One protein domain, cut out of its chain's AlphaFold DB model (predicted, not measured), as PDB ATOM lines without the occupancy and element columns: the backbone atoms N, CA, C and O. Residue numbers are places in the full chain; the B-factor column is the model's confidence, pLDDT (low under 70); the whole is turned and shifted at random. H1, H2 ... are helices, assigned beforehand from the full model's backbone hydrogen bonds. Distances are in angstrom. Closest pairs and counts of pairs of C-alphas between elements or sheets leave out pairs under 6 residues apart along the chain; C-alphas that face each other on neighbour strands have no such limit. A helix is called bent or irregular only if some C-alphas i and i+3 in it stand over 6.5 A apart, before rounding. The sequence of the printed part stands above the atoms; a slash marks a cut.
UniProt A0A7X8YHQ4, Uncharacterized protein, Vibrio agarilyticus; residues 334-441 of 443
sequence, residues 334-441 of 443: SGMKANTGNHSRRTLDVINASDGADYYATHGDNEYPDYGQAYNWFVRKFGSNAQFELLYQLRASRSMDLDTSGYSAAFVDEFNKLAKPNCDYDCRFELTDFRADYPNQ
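This is residues 334 to 441 of the 443 residues of an uncharacterized protein of Vibrio agarilyticus (UniProt A0A7X8YHQ4). The longest helix, H2, runs near the middle, with H1 at its first end, the crossed pair H3 and H4 at its last end and H5 crossing one side. Contacts between helices are few, and long loops join the last three. The printed part has 108 residues with five named helices, H1 to H5, and no named strand: all helix, compact, radius of gyration of the C-alphas 14.5 A, spans 37 by 35 by 26 A.

H1 is residues 353 to 360, from C-alpha 353 at (75.170, 135.612, 239.603). H2, residues 367 to 382, is 22.9 A long; H3, 386 to 396, 15.6 A; H4, 409 to 418, 14.5 A. H5, 431 to 440, 15.0 A, ends at (94.074, 147.964, 250.437); it is irregular, but only just: C-alphas 436 and 439 are 6.8 A apart.

H1 and H2 are close but not clearly touching, closest C-alphas Tyr 360 and Glu 367, 6.2 A. H3 and H4 touch, closest C-alphas Leu 390 and Glu 414, 6.4 A, at a steep tilt of 47 degrees, opposite ways. Every O i to N i+4 pair is within hydrogen-bond range in H1, H2 and H4; in H3 6 of 7, in H5 4 of 6.

The printed part has no cut. Links H3 to H4 and H4 to H5 are long; pLDDT is under 70 at 26 residues, among them 397 to 407.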
ATOM      1  N   SER A 334      93.068 127.963 234.896       95.88
ATOM      2  CA  SER A 334      93.034 127.724 233.444       95.88
ATOM      3  C   SER A 334      94.100 128.503 232.664       95.88
ATOM      4  O   SER A 334      94.360 128.209 231.492       95.88
ATOM      5  N   GLY A 335      94.742 129.484 233.307       94.19
ATOM      6  CA  GLY A 335      95.689 130.397 232.673       94.19
ATOM      7  C   GLY A 335      95.023 131.538 231.900       94.19
ATOM      8  O   GLY A 335      95.705 132.205 231.117       94.19
ATOM      9  N   MET A 336      93.722 131.772 232.100       92.25
ATOM     10  CA  MET A 336      93.064 132.990 231.636       92.25
ATOM     11  C   MET A 336      93.597 134.219 232.385       92.25
ATOM     12  O   MET A 336      94.161 134.142 233.481       92.25
ATOM     13  N   LYS A 337      93.458 135.393 231.765       91.75
ATOM     14  CA  LYS A 337      94.050 136.628 232.283       91.75
ATOM     15  C   LYS A 337      93.247 137.166 233.471       91.75
ATOM     16  O   LYS A 337      92.139 137.667 233.308       91.75
ATOM     17  N   ALA A 338      93.859 137.138 234.650       91.94
ATOM     18  CA  ALA A 338      93.402 137.892 235.812       91.94
ATOM     19  C   ALA A 338      93.851 139.361 235.734       91.94
ATOM     20  O   ALA A 338      94.917 139.672 235.192       91.94
ATOM     21  N   ASN A 339      93.078 140.262 236.340       89.50
ATOM     22  CA  ASN A 339      93.496 141.646 236.509       89.50
ATOM     23  C   ASN A 339      94.631 141.763 237.537       89.50
ATOM     24  O   ASN A 339      94.687 141.067 238.550       89.50
ATOM     25  N   THR A 340      95.561 142.678 237.265       83.56
ATOM     26  CA  THR A 340      96.702 142.992 238.144       83.56
ATOM     27  C   THR A 340      96.643 144.421 238.687       83.56
ATOM     28  O   THR A 340      97.589 144.868 239.327       83.56
ATOM     29  N   GLY A 341      95.570 145.156 238.368       75.44
ATOM     30  CA  GLY A 341      95.388 146.572 238.685       75.44
ATOM     31  C   GLY A 341      94.906 146.835 240.114       75.44
ATOM     32  O   GLY A 341      95.109 146.040 241.026       75.44
ATOM     33  N   ASN A 342      94.259 147.978 240.328       73.19
ATOM     34  CA  ASN A 342      93.764 148.351 241.653       73.19
ATOM     35  C   ASN A 342      92.495 147.575 242.033       73.19
ATOM     36  O   ASN A 342      91.584 147.432 241.225       73.19
ATOM     37  N   HIS A 343      92.407 147.180 243.303       80.88
ATOM     38  CA  HIS A 343      91.284 146.455 243.907       80.88
ATOM     39  C   HIS A 343      90.095 147.381 244.240       80.88
ATOM     40  O   HIS A 343      89.605 147.417 245.366       80.88
ATOM     41  N   SER A 344      89.669 148.229 243.298       72.88
ATOM     42  CA  SER A 344      88.682 149.285 243.576       72.88
ATOM     43  C   SER A 344      87.226 148.810 243.589       72.88
ATOM     44  O   SER A 344      86.358 149.556 244.042       72.88
ATOM     45  N   ARG A 345      86.940 147.608 243.074       81.19
ATOM     46  CA  ARG A 345      85.590 147.027 243.036       81.19
ATOM     47  C   ARG A 345      85.343 146.117 244.239       81.19
ATOM     48  O   ARG A 345      86.268 145.537 244.802       81.19
ATOM     49  N   ARG A 346      84.068 145.963 244.608       85.19
ATOM     50  CA  ARG A 346      83.594 145.055 245.667       85.19
ATOM     51  C   ARG A 346      83.528 143.602 245.185       85.19
ATOM     52  O   ARG A 346      82.533 142.915 245.351       85.19
ATOM     53  N   THR A 347      84.597 143.136 244.550       89.12
ATOM     54  CA  THR A 347      84.647 141.830 243.881       89.12
ATOM     55  C   THR A 347      84.348 140.670 244.828       89.12
ATOM     56  O   THR A 347      83.647 139.742 244.449       89.12
ATOM     57  N   LEU A 348      84.833 140.747 246.070       89.31
ATOM     58  CA  LEU A 348      84.608 139.723 247.095       89.31
ATOM     59  C   LEU A 348      83.189 139.728 247.692       89.31
ATOM     60  O   LEU A 348      82.862 138.831 248.466       89.31
ATOM     61  N   ASP A 349      82.364 140.722 247.353       88.88
ATOM     62  CA  ASP A 349      80.946 140.769 247.727       88.88
ATOM     63  C   ASP A 349      80.059 140.106 246.654       88.88
ATOM     64  O   ASP A 349      78.846 140.029 246.827       88.88
ATOM     65  N   VAL A 350      80.646 139.617 245.551       88.25
ATOM     66  CA  VAL A 350      79.925 138.857 244.524       88.25
ATOM     67  C   VAL A 350      79.817 137.391 244.938       88.25
ATOM     68  O   VAL A 350      80.718 136.584 244.692       88.25
ATOM     69  N   ILE A 351      78.697 137.049 245.567       86.88
ATOM     70  CA  ILE A 351      78.430 135.718 246.118       86.88
ATOM     71  C   ILE A 351      77.705 134.847 245.089       86.88
ATOM     72  O   ILE A 351      78.000 133.660 244.980       86.88
ATOM     73  N   ASN A 352      76.815 135.426 244.285       84.56
ATOM     74  CA  ASN A 352      76.050 134.726 243.252       84.56
ATOM     75  C   ASN A 352      75.989 135.521 241.927       84.56
ATOM     76  O   ASN A 352      76.573 136.595 241.787       84.56
ATOM     77  N   ALA A 353      75.299 134.975 240.919       81.06
ATOM     78  CA  ALA A 353      75.170 135.612 239.603       81.06
ATOM     79  C   ALA A 353      74.394 136.946 239.633       81.06
ATOM     80  O   ALA A 353      74.696 137.840 238.845       81.06
ATOM     81  N   SER A 354      73.425 137.096 240.546       83.38
ATOM     82  CA  SER A 354      72.678 138.347 240.727       83.38
ATOM     83  C   SER A 354      73.593 139.458 241.230       83.38
ATOM     84  O   SER A 354      73.570 140.555 240.679       83.38
ATOM     85  N   ASP A 355      74.461 139.159 242.199       84.19
ATOM     86  CA  ASP A 355      75.440 140.134 242.687       84.19
ATOM     87  C   ASP A 355      76.388 140.568 241.558       84.19
ATOM     88  O   ASP A 355      76.734 141.741 241.444       84.19
ATOM     89  N   GLY A 356      76.789 139.636 240.683       82.88
ATOM     90  CA  GLY A 356      77.590 139.948 239.495       82.88
ATOM     91  C   GLY A 356      76.922 141.010 238.621       82.88
ATOM     92  O   GLY A 356      77.542 142.026 238.303       82.88
ATOM     93  N   ALA A 357      75.632 140.833 238.328       82.81
ATOM     94  CA  ALA A 357      74.853 141.816 237.583       82.81
ATOM     95  C   ALA A 357      74.744 143.168 238.313       82.81
ATOM     96  O   ALA A 357      74.796 144.207 237.656       82.81
ATOM     97  N   ASP A 358      74.649 143.179 239.642       84.00
ATOM     98  CA  ASP A 358      74.559 144.414 240.430       84.00
ATOM     99  C   ASP A 358      75.893 145.180 240.488       84.00
ATOM    100  O   ASP A 358      75.917 146.409 240.379       84.00
ATOM    101  N   TYR A 359      77.017 144.473 240.638       83.06
ATOM    102  CA  TYR A 359      78.339 145.085 240.811       83.06
ATOM    103  C   TYR A 359      79.066 145.389 239.496       83.06
ATOM    104  O   TYR A 359      79.887 146.311 239.465       83.06
ATOM    105  N   TYR A 360      78.779 144.649 238.421       81.69
ATOM    106  CA  TYR A 360      79.425 144.816 237.114       81.69
ATOM    107  C   TYR A 360      78.486 145.346 236.024       81.69
ATOM    108  O   TYR A 360      78.972 145.714 234.958       81.69
ATOM    109  N   ALA A 361      77.179 145.472 236.286       75.44
ATOM    110  CA  ALA A 361      76.141 145.480 235.251       75.44
ATOM    111  C   ALA A 361      76.095 144.136 234.496       75.44
ATOM    112  O   ALA A 361      77.037 143.346 234.522       75.44
ATOM    113  N   THR A 362      74.972 143.834 233.843       64.69
ATOM    114  CA  THR A 362      74.766 142.570 233.119       64.69
ATOM    115  C   THR A 362      75.868 142.355 232.065       64.69
ATOM    116  O   THR A 362      75.817 142.981 231.009       64.69
ATOM    117  N   HIS A 363      76.824 141.457 232.343       63.03
ATOM    118  CA  HIS A 363      78.017 141.156 231.525       63.03
ATOM    119  C   HIS A 363      79.033 142.307 231.413       63.03
ATOM    120  O   HIS A 363      79.554 142.587 230.334       63.03
ATOM    121  N   GLY A 364      79.297 143.008 232.516       66.06
ATOM    122  CA  GLY A 364      80.268 144.098 232.532       66.06
ATOM    123  C   GLY A 364      81.698 143.670 232.209       66.06
ATOM    124  O   GLY A 364      82.199 142.658 232.708       66.06
ATOM    125  N   ASP A 365      82.398 144.510 231.444       69.44
ATOM    126  CA  ASP A 365      83.828 144.347 231.205       69.44
ATOM    127  C   ASP A 365      84.576 144.229 232.547       69.44
ATOM    128  O   ASP A 365      84.409 145.059 233.447       69.44
ATOM    129  N   ASN A 366      85.481 143.251 232.637       81.44
ATOM    130  CA  ASN A 366      86.327 142.928 233.798       81.44
ATOM    131  C   ASN A 366      85.718 142.063 234.918       81.44
ATOM    132  O   ASN A 366      86.465 141.785 235.854       81.44
ATOM    133  N   GLU A 367      84.468 141.583 234.837       87.38
ATOM    134  CA  GLU A 367      83.884 140.684 235.862       87.38
ATOM    135  C   GLU A 367      84.822 139.503 236.193       87.38
ATOM    136  O   GLU A 367      85.354 139.389 237.299       87.38
ATOM    137  N   TYR A 368      85.112 138.673 235.192       89.94
ATOM    138  CA  TYR A 368      85.962 137.492 235.338       89.94
ATOM    139  C   TYR A 368      87.437 137.812 235.660       89.94
ATOM    140  O   TYR A 368      87.989 137.209 236.588       89.94
ATOM    141  N   PRO A 369      88.108 138.762 234.972       91.62
ATOM    142  CA  PRO A 369      89.454 139.186 235.356       91.62
ATOM    143  C   PRO A 369      89.571 139.656 236.812       91.62
ATOM    144  O   PRO A 369      90.582 139.362 237.458       91.62
ATOM    145  N   ASP A 370      88.563 140.350 237.347       92.56
ATOM    146  CA  ASP A 370      88.554 140.794 238.741       92.56
ATOM    147  C   ASP A 370      88.348 139.617 239.703       92.56
ATOM    148  O   ASP A 370      89.039 139.547 240.723       92.56
ATOM    149  N   TYR A 371      87.502 138.633 239.374       93.88
ATOM    150  CA  TYR A 371      87.437 137.379 240.142       93.88
ATOM    151  C   TYR A 371      88.796 136.678 240.186       93.88
ATOM    152  O   TYR A 371      89.259 136.277 241.255       93.88
ATOM    153  N   GLY A 372      89.502 136.606 239.053       95.12
ATOM    154  CA  GLY A 372      90.861 136.066 239.015       95.12
ATOM    155  C   GLY A 372      91.835 136.852 239.904       95.12
ATOM    156  O   GLY A 372      92.696 136.276 240.575       95.12
ATOM    157  N   GLN A 373      91.684 138.176 239.977       93.44
ATOM    158  CA  GLN A 373      92.456 139.011 240.896       93.44
ATOM    159  C   GLN A 373      92.145 138.687 242.367       93.44
ATOM    160  O   GLN A 373      93.064 138.561 243.181       93.44
ATOM    161  N   ALA A 374      90.864 138.555 242.714       94.00
ATOM    162  CA  ALA A 374      90.400 138.156 244.043       94.00
ATOM    163  C   ALA A 374      90.938 136.781 244.462       94.00
ATOM    164  O   ALA A 374      91.451 136.617 245.571       94.00
ATOM    165  N   TYR A 375      90.928 135.815 243.552       95.44
ATOM    166  CA  TYR A 375      91.480 134.492 243.810       95.44
ATOM    167  C   TYR A 375      93.004 134.495 243.990       95.44
ATOM    168  O   TYR A 375      93.535 133.845 244.892       95.44
ATOM    169  N   ASN A 376      93.738 135.278 243.196       93.12
ATOM    170  CA  ASN A 376      95.177 135.453 243.407       93.12
ATOM    171  C   ASN A 376      95.490 136.013 244.801       93.12
ATOM    172  O   ASN A 376      96.496 135.630 245.404       93.12
ATOM    173  N   TRP A 377      94.636 136.892 245.330       90.75
ATOM    174  CA  TRP A 377      94.762 137.369 246.702       90.75
ATOM    175  C   TRP A 377      94.557 136.241 247.725       90.75
ATOM    176  O   TRP A 377      95.391 136.076 248.616       90.75
ATOM    177  N   PHE A 378      93.538 135.395 247.541       92.44
ATOM    178  CA  PHE A 378      93.340 134.190 248.358       92.44
ATOM    179  C   PHE A 378      94.594 133.299 248.367       92.44
ATOM    180  O   PHE A 378      95.112 132.959 249.430       92.44
ATOM    181  N   VAL A 379      95.153 132.996 247.191       91.81
ATOM    182  CA  VAL A 379      96.358 132.157 247.061       91.81
ATOM    183  C   VAL A 379      97.580 132.795 247.727       91.81
ATOM    184  O   VAL A 379      98.380 132.086 248.336       91.81
ATOM    185  N   ARG A 380      97.745 134.122 247.648       88.75
ATOM    186  CA  ARG A 380      98.835 134.830 248.343       88.75
ATOM    187  C   ARG A 380      98.691 134.763 249.859       88.75
ATOM    188  O   ARG A 380      99.700 134.624 250.544       88.75
ATOM    189  N   LYS A 381      97.462 134.873 250.368       86.81
ATOM    190  CA  LYS A 381      97.178 134.912 251.805       86.81
ATOM    191  C   LYS A 381      97.278 133.534 252.457       86.81
ATOM    192  O   LYS A 381      97.913 133.409 253.499       86.81
ATOM    193  N   PHE A 382      96.671 132.518 251.847       88.06
ATOM    194  CA  PHE A 382      96.524 131.185 252.445       88.06
ATOM    195  C   PHE A 382      97.434 130.126 251.811       88.06
ATOM    196  O   PHE A 382      97.555 129.011 252.315       88.06
ATOM    197  N   GLY A 383      98.122 130.469 250.722       89.00
ATOM    198  CA  GLY A 383      98.965 129.548 249.974       89.00
ATOM    199  C   GLY A 383      98.180 128.716 248.959       89.00
ATOM    200  O   GLY A 383      96.973 128.512 249.047       89.00
ATOM    201  N   SER A 384      98.899 128.184 247.972       85.94
ATOM    202  CA  SER A 384      98.297 127.434 246.856       85.94
ATOM    203  C   SER A 384      97.708 126.070 247.235       85.94
ATOM    204  O   SER A 384      97.038 125.463 246.408       85.94
ATOM    205  N   ASN A 385      97.941 125.567 248.450       87.69
ATOM    206  CA  ASN A 385      97.332 124.317 248.918       87.69
ATOM    207  C   ASN A 385      95.958 124.546 249.571       87.69
ATOM    208  O   ASN A 385      95.098 123.670 249.480       87.69
ATOM    209  N   ALA A 386      95.716 125.740 250.130       89.25
ATOM    210  CA  ALA A 386      94.463 126.082 250.802       89.25
ATOM    211  C   ALA A 386      93.242 125.963 249.878       89.25
ATOM    212  O   ALA A 386      92.139 125.695 250.338       89.25
ATOM    213  N   GLN A 387      93.441 126.107 248.562       89.69
ATOM    214  CA  GLN A 387      92.381 125.936 247.570       89.69
ATOM    215  C   GLN A 387      91.759 124.532 247.611       89.69
ATOM    216  O   GLN A 387      90.543 124.397 247.574       89.69
ATOM    217  N   PHE A 388      92.589 123.489 247.693       90.75
ATOM    218  CA  PHE A 388      92.117 122.108 247.709       90.75
ATOM    219  C   PHE A 388      91.555 121.764 249.084       90.75
ATOM    220  O   PHE A 388      90.509 121.131 249.176       90.75
ATOM    221  N   GLU A 389      92.222 122.225 250.144       88.25
ATOM    222  CA  GLU A 389      91.771 122.030 251.522       88.25
ATOM    223  C   GLU A 389      90.381 122.631 251.751       88.25
ATOM    224  O   GLU A 389      89.536 121.946 252.314       88.25
ATOM    225  N   LEU A 390      90.110 123.844 251.246       90.19
ATOM    226  CA  LEU A 390      88.787 124.471 251.332       90.19
ATOM    227  C   LEU A 390      87.708 123.609 250.673       90.19
ATOM    228  O   LEU A 390      86.710 123.266 251.301       90.19
ATOM    229  N   LEU A 391      87.925 123.230 249.409       91.00
ATOM    230  CA  LEU A 391      86.971 122.421 248.646       91.00
ATOM    231  C   LEU A 391      86.732 121.060 249.309       91.00
ATOM    232  O   LEU A 391      85.599 120.590 249.388       91.00
ATOM    233  N   TYR A 392      87.792 120.429 249.812       88.06
ATOM    234  CA  TYR A 392      87.692 119.132 250.467       88.06
ATOM    235  C   TYR A 392      87.006 119.228 251.837       88.06
ATOM    236  O   TYR A 392      86.251 118.334 252.203       88.06
ATOM    237  N   GLN A 393      87.212 120.310 252.591       84.12
ATOM    238  CA  GLN A 393      86.509 120.545 253.857       84.12
ATOM    239  C   GLN A 393      85.014 120.804 253.641       84.12
ATOM    240  O   GLN A 393      84.190 120.300 254.405       84.12
ATOM    241  N   LEU A 394      84.647 121.487 252.550       83.19
ATOM    242  CA  LEU A 394      83.248 121.720 252.176       83.19
ATOM    243  C   LEU A 394      82.458 120.438 251.922       83.19
ATOM    244  O   LEU A 394      81.252 120.393 252.167       83.19
ATOM    245  N   ARG A 395      83.137 119.373 251.484       82.50
ATOM    246  CA  ARG A 395      82.545 118.035 251.372       82.50
ATOM    247  C   ARG A 395      81.969 117.550 252.708       82.50
ATOM    248  O   ARG A 395      80.930 116.899 252.721       82.50
ATOM    249  N   ALA A 396      82.622 117.885 253.821       70.81
ATOM    250  CA  ALA A 396      82.272 117.413 255.159       70.81
ATOM    251  C   ALA A 396      81.420 118.402 255.977       70.81
ATOM    252  O   ALA A 396      80.786 117.994 256.947       70.81
ATOM    253  N   SER A 397      81.402 119.692 255.625       64.31
ATOM    254  CA  SER A 397      80.908 120.754 256.514       64.31
ATOM    255  C   SER A 397      79.475 121.222 256.293       64.31
ATOM    256  O   SER A 397      79.050 122.189 256.922       64.31
ATOM    257  N   ARG A 398      78.723 120.574 255.401       61.00
ATOM    258  CA  ARG A 398      77.433 121.074 254.905       61.00
ATOM    259  C   ARG A 398      76.470 121.452 256.039       61.00
ATOM    260  O   ARG A 398      75.835 120.585 256.641       61.00
ATOM    261  N   SER A 399      76.345 122.757 256.288       47.72
ATOM    262  CA  SER A 399      75.267 123.379 257.054       47.72
ATOM    263  C   SER A 399      74.060 123.617 256.136       47.72
ATOM    264  O   SER A 399      74.190 123.734 254.919       47.72
ATOM    265  N   MET A 400      72.863 123.564 256.719       42.44
ATOM    266  CA  MET A 400      71.590 123.307 256.031       42.44
ATOM    267  C   MET A 400      71.015 124.467 255.211       42.44
ATOM    268  O   MET A 400      70.059 124.247 254.476       42.44
ATOM    269  N   ASP A 401      71.576 125.669 255.281       41.47
ATOM    270  CA  ASP A 401      70.978 126.826 254.619       41.47
ATOM    271  C   ASP A 401      71.517 126.999 253.198       41.47
ATOM    272  O   ASP A 401      72.138 128.001 252.863       41.47
ATOM    273  N   LEU A 402      71.153 126.068 252.309       41.34
ATOM    274  CA  LEU A 402      70.706 126.519 250.990       41.34
ATOM    275  C   LEU A 402      69.302 127.102 251.182       41.34
ATOM    276  O   LEU A 402      68.319 126.579 250.655       41.34
ATOM    277  N   ASP A 403      69.192 128.171 251.980       37.22
ATOM    278  CA  ASP A 403      68.042 129.047 251.855       37.22
ATOM    279  C   ASP A 403      67.965 129.418 250.371       37.22
ATOM    280  O   ASP A 403      68.975 129.541 249.670       37.22
ATOM    281  N   THR A 404      66.744 129.559 249.884       40.78
ATOM    282  CA  THR A 404      66.369 129.920 248.512       40.78
ATOM    283  C   THR A 404      67.110 131.141 247.931       40.78
ATOM    284  O   THR A 404      66.972 131.439 246.747       40.78
ATOM    285  N   SER A 405      67.913 131.824 248.750       42.56
ATOM    286  CA  SER A 405      68.787 132.962 248.487       42.56
ATOM    287  C   SER A 405      70.247 132.621 248.110       42.56
ATOM    288  O   SER A 405      70.986 133.525 247.729       42.56
ATOM    289  N   GLY A 406      70.684 131.354 248.143       48.22
ATOM    290  CA  GLY A 406      71.987 130.952 247.580       48.22
ATOM    291  C   GLY A 406      73.220 131.310 248.422       48.22
ATOM    292  O   GLY A 406      74.313 131.457 247.875       48.22
ATOM    293  N   TYR A 407      73.073 131.442 249.742       54.50
ATOM    294  CA  TYR A 407      74.209 131.652 250.643       54.50
ATOM    295  C   TYR A 407      74.998 130.360 250.880       54.50
ATOM    296  O   TYR A 407      74.453 129.331 251.267       54.50
ATOM    297  N   SER A 408      76.318 130.417 250.728       70.88
ATOM    298  CA  SER A 408      77.215 129.318 251.081       70.88
ATOM    299  C   SER A 408      77.688 129.446 252.533       70.88
ATOM    300  O   SER A 408      78.872 129.670 252.780       70.88
ATOM    301  N   ALA A 409      76.785 129.329 253.514       75.31
ATOM    302  CA  ALA A 409      77.160 129.388 254.937       75.31
ATOM    303  C   ALA A 409      78.319 128.423 255.260       75.31
ATOM    304  O   ALA A 409      79.299 128.812 255.888       75.31
ATOM    305  N   ALA A 410      78.276 127.214 254.692       77.56
ATOM    306  CA  ALA A 410      79.361 126.239 254.773       77.56
ATOM    307  C   ALA A 410      80.700 126.761 254.210       77.56
ATOM    308  O   ALA A 410      81.741 126.542 254.823       77.56
ATOM    309  N   PHE A 411      80.699 127.478 253.077       86.62
ATOM    310  CA  PHE A 411      81.917 128.101 252.534       86.62
ATOM    311  C   PHE A 411      82.470 129.152 253.485       86.62
ATOM    312  O   PHE A 411      83.669 129.154 253.735       86.62
ATOM    313  N   VAL A 412      81.613 130.020 254.033       86.12
ATOM    314  CA  VAL A 412      82.036 131.051 254.991       86.12
ATOM    315  C   VAL A 412      82.645 130.399 256.233       86.12
ATOM    316  O   VAL A 412      83.723 130.798 256.671       86.12
ATOM    317  N   ASP A 413      82.000 129.359 256.760       83.69
ATOM    318  CA  ASP A 413      82.472 128.619 257.927       83.69
ATOM    319  C   ASP A 413      83.834 127.957 257.677       83.69
ATOM    320  O   ASP A 413      84.749 128.121 258.491       83.69
ATOM    321  N   GLU A 414      84.016 127.257 256.551       85.56
ATOM    322  CA  GLU A 414      85.301 126.626 256.220       85.56
ATOM    323  C   GLU A 414      86.387 127.650 255.887       85.56
ATOM    324  O   GLU A 414      87.525 127.517 256.340       85.56
ATOM    325  N   PHE A 415      86.047 128.724 255.177       88.75
ATOM    326  CA  PHE A 415      86.975 129.820 254.917       88.75
ATOM    327  C   PHE A 415      87.493 130.415 256.234       88.75
ATOM    328  O   PHE A 415      88.700 130.583 256.427       88.75
ATOM    329  N   ASN A 416      86.591 130.665 257.185       86.31
ATOM    330  CA  ASN A 416      86.934 131.191 258.503       86.31
ATOM    331  C   ASN A 416      87.763 130.205 259.340       86.31
ATOM    332  O   ASN A 416      88.466 130.626 260.260       86.31
ATOM    333  N   LYS A 417      87.715 128.896 259.059       83.75
ATOM    334  CA  LYS A 417      88.619 127.908 259.674       83.75
ATOM    335  C   LYS A 417      90.010 127.949 259.051       83.75
ATOM    336  O   LYS A 417      90.981 127.887 259.800       83.75
ATOM    337  N   LEU A 418      90.123 128.114 257.730       79.62
ATOM    338  CA  LEU A 418      91.413 128.270 257.040       79.62
ATOM    339  C   LEU A 418      92.170 129.528 257.461       79.62
ATOM    340  O   LEU A 418      93.398 129.550 257.441       79.62
ATOM    341  N   ALA A 419      91.454 130.567 257.877       66.56
ATOM    342  CA  ALA A 419      92.057 131.805 258.344       66.56
ATOM    343  C   ALA A 419      92.683 131.733 259.753       66.56
ATOM    344  O   ALA A 419      93.455 132.615 260.128       66.56
ATOM    345  N   LYS A 420      92.400 130.673 260.521       62.91
ATOM    346  CA  LYS A 420      92.822 130.491 261.922       62.91
ATOM    347  C   LYS A 420      94.169 129.785 262.199       62.91
ATOM    348  O   LYS A 420      94.674 130.002 263.297       62.91
ATOM    349  N   PRO A 421      94.795 128.946 261.341       52.50
ATOM    350  CA  PRO A 421      95.892 128.084 261.803       52.50
ATOM    351  C   PRO A 421      97.254 128.765 262.026       52.50
ATOM    352  O   PRO A 421      98.127 128.133 262.609       52.50
ATOM    353  N   ASN A 422      97.470 130.012 261.585       49.19
ATOM    354  CA  ASN A 422      98.796 130.663 261.602       49.19
ATOM    355  C   ASN A 422      98.744 132.130 262.060       49.19
ATOM    356  O   ASN A 422      99.183 133.038 261.353       49.19
ATOM    357  N   CYS A 423      98.209 132.385 263.247       52.94
ATOM    358  CA  CYS A 423      98.137 133.737 263.794       52.94
ATOM    359  C   CYS A 423      98.824 133.834 265.164       52.94
ATOM    360  O   CYS A 423      98.288 133.387 266.174       52.94
ATOM    361  N   ASP A 424      99.984 134.498 265.191       52.44
ATOM    362  CA  ASP A 424     100.656 134.955 266.418       52.44
ATOM    363  C   ASP A 424      99.995 136.218 267.018       52.44
ATOM    364  O   ASP A 424     100.322 136.604 268.140       52.44
ATOM    365  N   TYR A 425      99.091 136.897 266.287       47.22
ATOM    366  CA  TYR A 425      98.586 138.224 266.688       47.22
ATOM    367  C   TYR A 425      97.083 138.496 266.476       47.22
ATOM    368  O   TYR A 425      96.523 139.280 267.238       47.22
ATOM    369  N   ASP A 426      96.403 137.868 265.506       54.06
ATOM    370  CA  ASP A 426      94.952 138.055 265.317       54.06
ATOM    371  C   ASP A 426      94.236 136.768 264.882       54.06
ATOM    372  O   ASP A 426      94.211 136.406 263.708       54.06
ATOM    373  N   CYS A 427      93.649 136.072 265.857       61.50
ATOM    374  CA  CYS A 427      92.920 134.815 265.655       61.50
ATOM    375  C   CYS A 427      91.474 135.004 265.174       61.50
ATOM    376  O   CYS A 427      90.693 134.051 265.200       61.50
ATOM    377  N   ARG A 428      91.094 136.233 264.810       64.56
ATOM    378  CA  ARG A 428      89.731 136.588 264.400       64.56
ATOM    379  C   ARG A 428      89.616 136.928 262.922       64.56
ATOM    380  O   ARG A 428      88.549 137.368 262.537       64.56
ATOM    381  N   PHE A 429      90.671 136.719 262.126       71.75
ATOM    382  CA  PHE A 429      90.605 136.986 260.693       71.75
ATOM    383  C   PHE A 429      89.524 136.106 260.058       71.75
ATOM    384  O   PHE A 429      89.650 134.883 260.013       71.75
ATOM    385  N   GLU A 430      88.451 136.736 259.606       84.75
ATOM    386  CA  GLU A 430      87.309 136.093 258.958       84.75
ATOM    387  C   GLU A 430      87.186 136.566 257.499       84.75
ATOM    388  O   GLU A 430      87.895 137.465 257.039       84.75
ATOM    389  N   LEU A 431      86.270 135.973 256.733       85.12
ATOM    390  CA  LEU A 431      85.960 136.393 255.365       85.12
ATOM    391  C   LEU A 431      85.573 137.881 255.293       85.12
ATOM    392  O   LEU A 431      85.868 138.558 254.312       85.12
ATOM    393  N   THR A 432      84.944 138.410 256.342       85.88
ATOM    394  CA  THR A 432      84.628 139.838 256.494       85.88
ATOM    395  C   THR A 432      85.887 140.706 256.550       85.88
ATOM    396  O   THR A 432      85.950 141.727 255.864       85.88
ATOM    397  N   ASP A 433      86.916 140.286 257.287       85.12
ATOM    398  CA  ASP A 433      88.209 140.975 257.320       85.12
ATOM    399  C   ASP A 433      88.942 140.832 255.987       85.12
ATOM    400  O   ASP A 433      89.514 141.800 255.490       85.12
ATOM    401  N   PHE A 434      88.868 139.658 255.353       86.56
ATOM    402  CA  PHE A 434      89.423 139.432 254.017       86.56
ATOM    403  C   PHE A 434      88.804 140.371 252.970       86.56
ATOM    404  O   PHE A 434      89.529 140.972 252.172       86.56
ATOM    405  N   ARG A 435      87.480 140.565 253.022       89.62
ATOM    406  CA  ARG A 435      86.742 141.547 252.213       89.62
ATOM    407  C   ARG A 435      87.192 142.981 252.492       89.62
ATOM    408  O   ARG A 435      87.396 143.744 251.550       89.62
ATOM    409  N   ALA A 436      87.384 143.344 253.760       86.31
ATOM    410  CA  ALA A 436      87.827 144.683 254.154       86.31
ATOM    411  C   ALA A 436      89.293 144.979 253.773       86.31
ATOM    412  O   ALA A 436      89.638 146.124 253.464       86.31
ATOM    413  N   ASP A 437      90.151 143.958 253.779       84.25
ATOM    414  CA  ASP A 437      91.581 144.050 253.467       84.25
ATOM    415  C   ASP A 437      91.843 144.149 251.952       84.25
ATOM    416  O   ASP A 437      92.781 144.816 251.508       84.25
ATOM    417  N   TYR A 438      90.994 143.534 251.125       85.00
ATOM    418  CA  TYR A 438      91.186 143.435 249.673       85.00
ATOM    419  C   TYR A 438      91.372 144.783 248.940       85.00
ATOM    420  O   TYR A 438      92.335 144.905 248.178       85.00
ATOM    421  N   PRO A 439      90.582 145.847 249.199       82.56
ATOM    422  CA  PRO A 439      90.793 147.150 248.561       82.56
ATOM    423  C   PRO A 439      92.119 147.845 248.915       82.56
ATOM    424  O   PRO A 439      92.455 148.871 248.317       82.56
ATOM    425  N   ASN A 440      92.860 147.340 249.910       78.50
ATOM    426  CA  ASN A 440      94.074 147.964 250.437       78.50
ATOM    427  C   ASN A 440      95.373 147.250 250.029       78.50
ATOM    428  O   ASN A 440      96.443 147.747 250.358       78.50
ATOM    429  N   GLN A 441      95.313 146.160 249.255       68.38
ATOM    430  CA  GLN A 441      96.472 145.301 248.945       68.38
ATOM    431  C   GLN A 441      97.605 145.943 248.124       68.38
ATOM    432  O   GLN A 441      98.672 145.348 247.995       68.38
TER     433      GLN A 441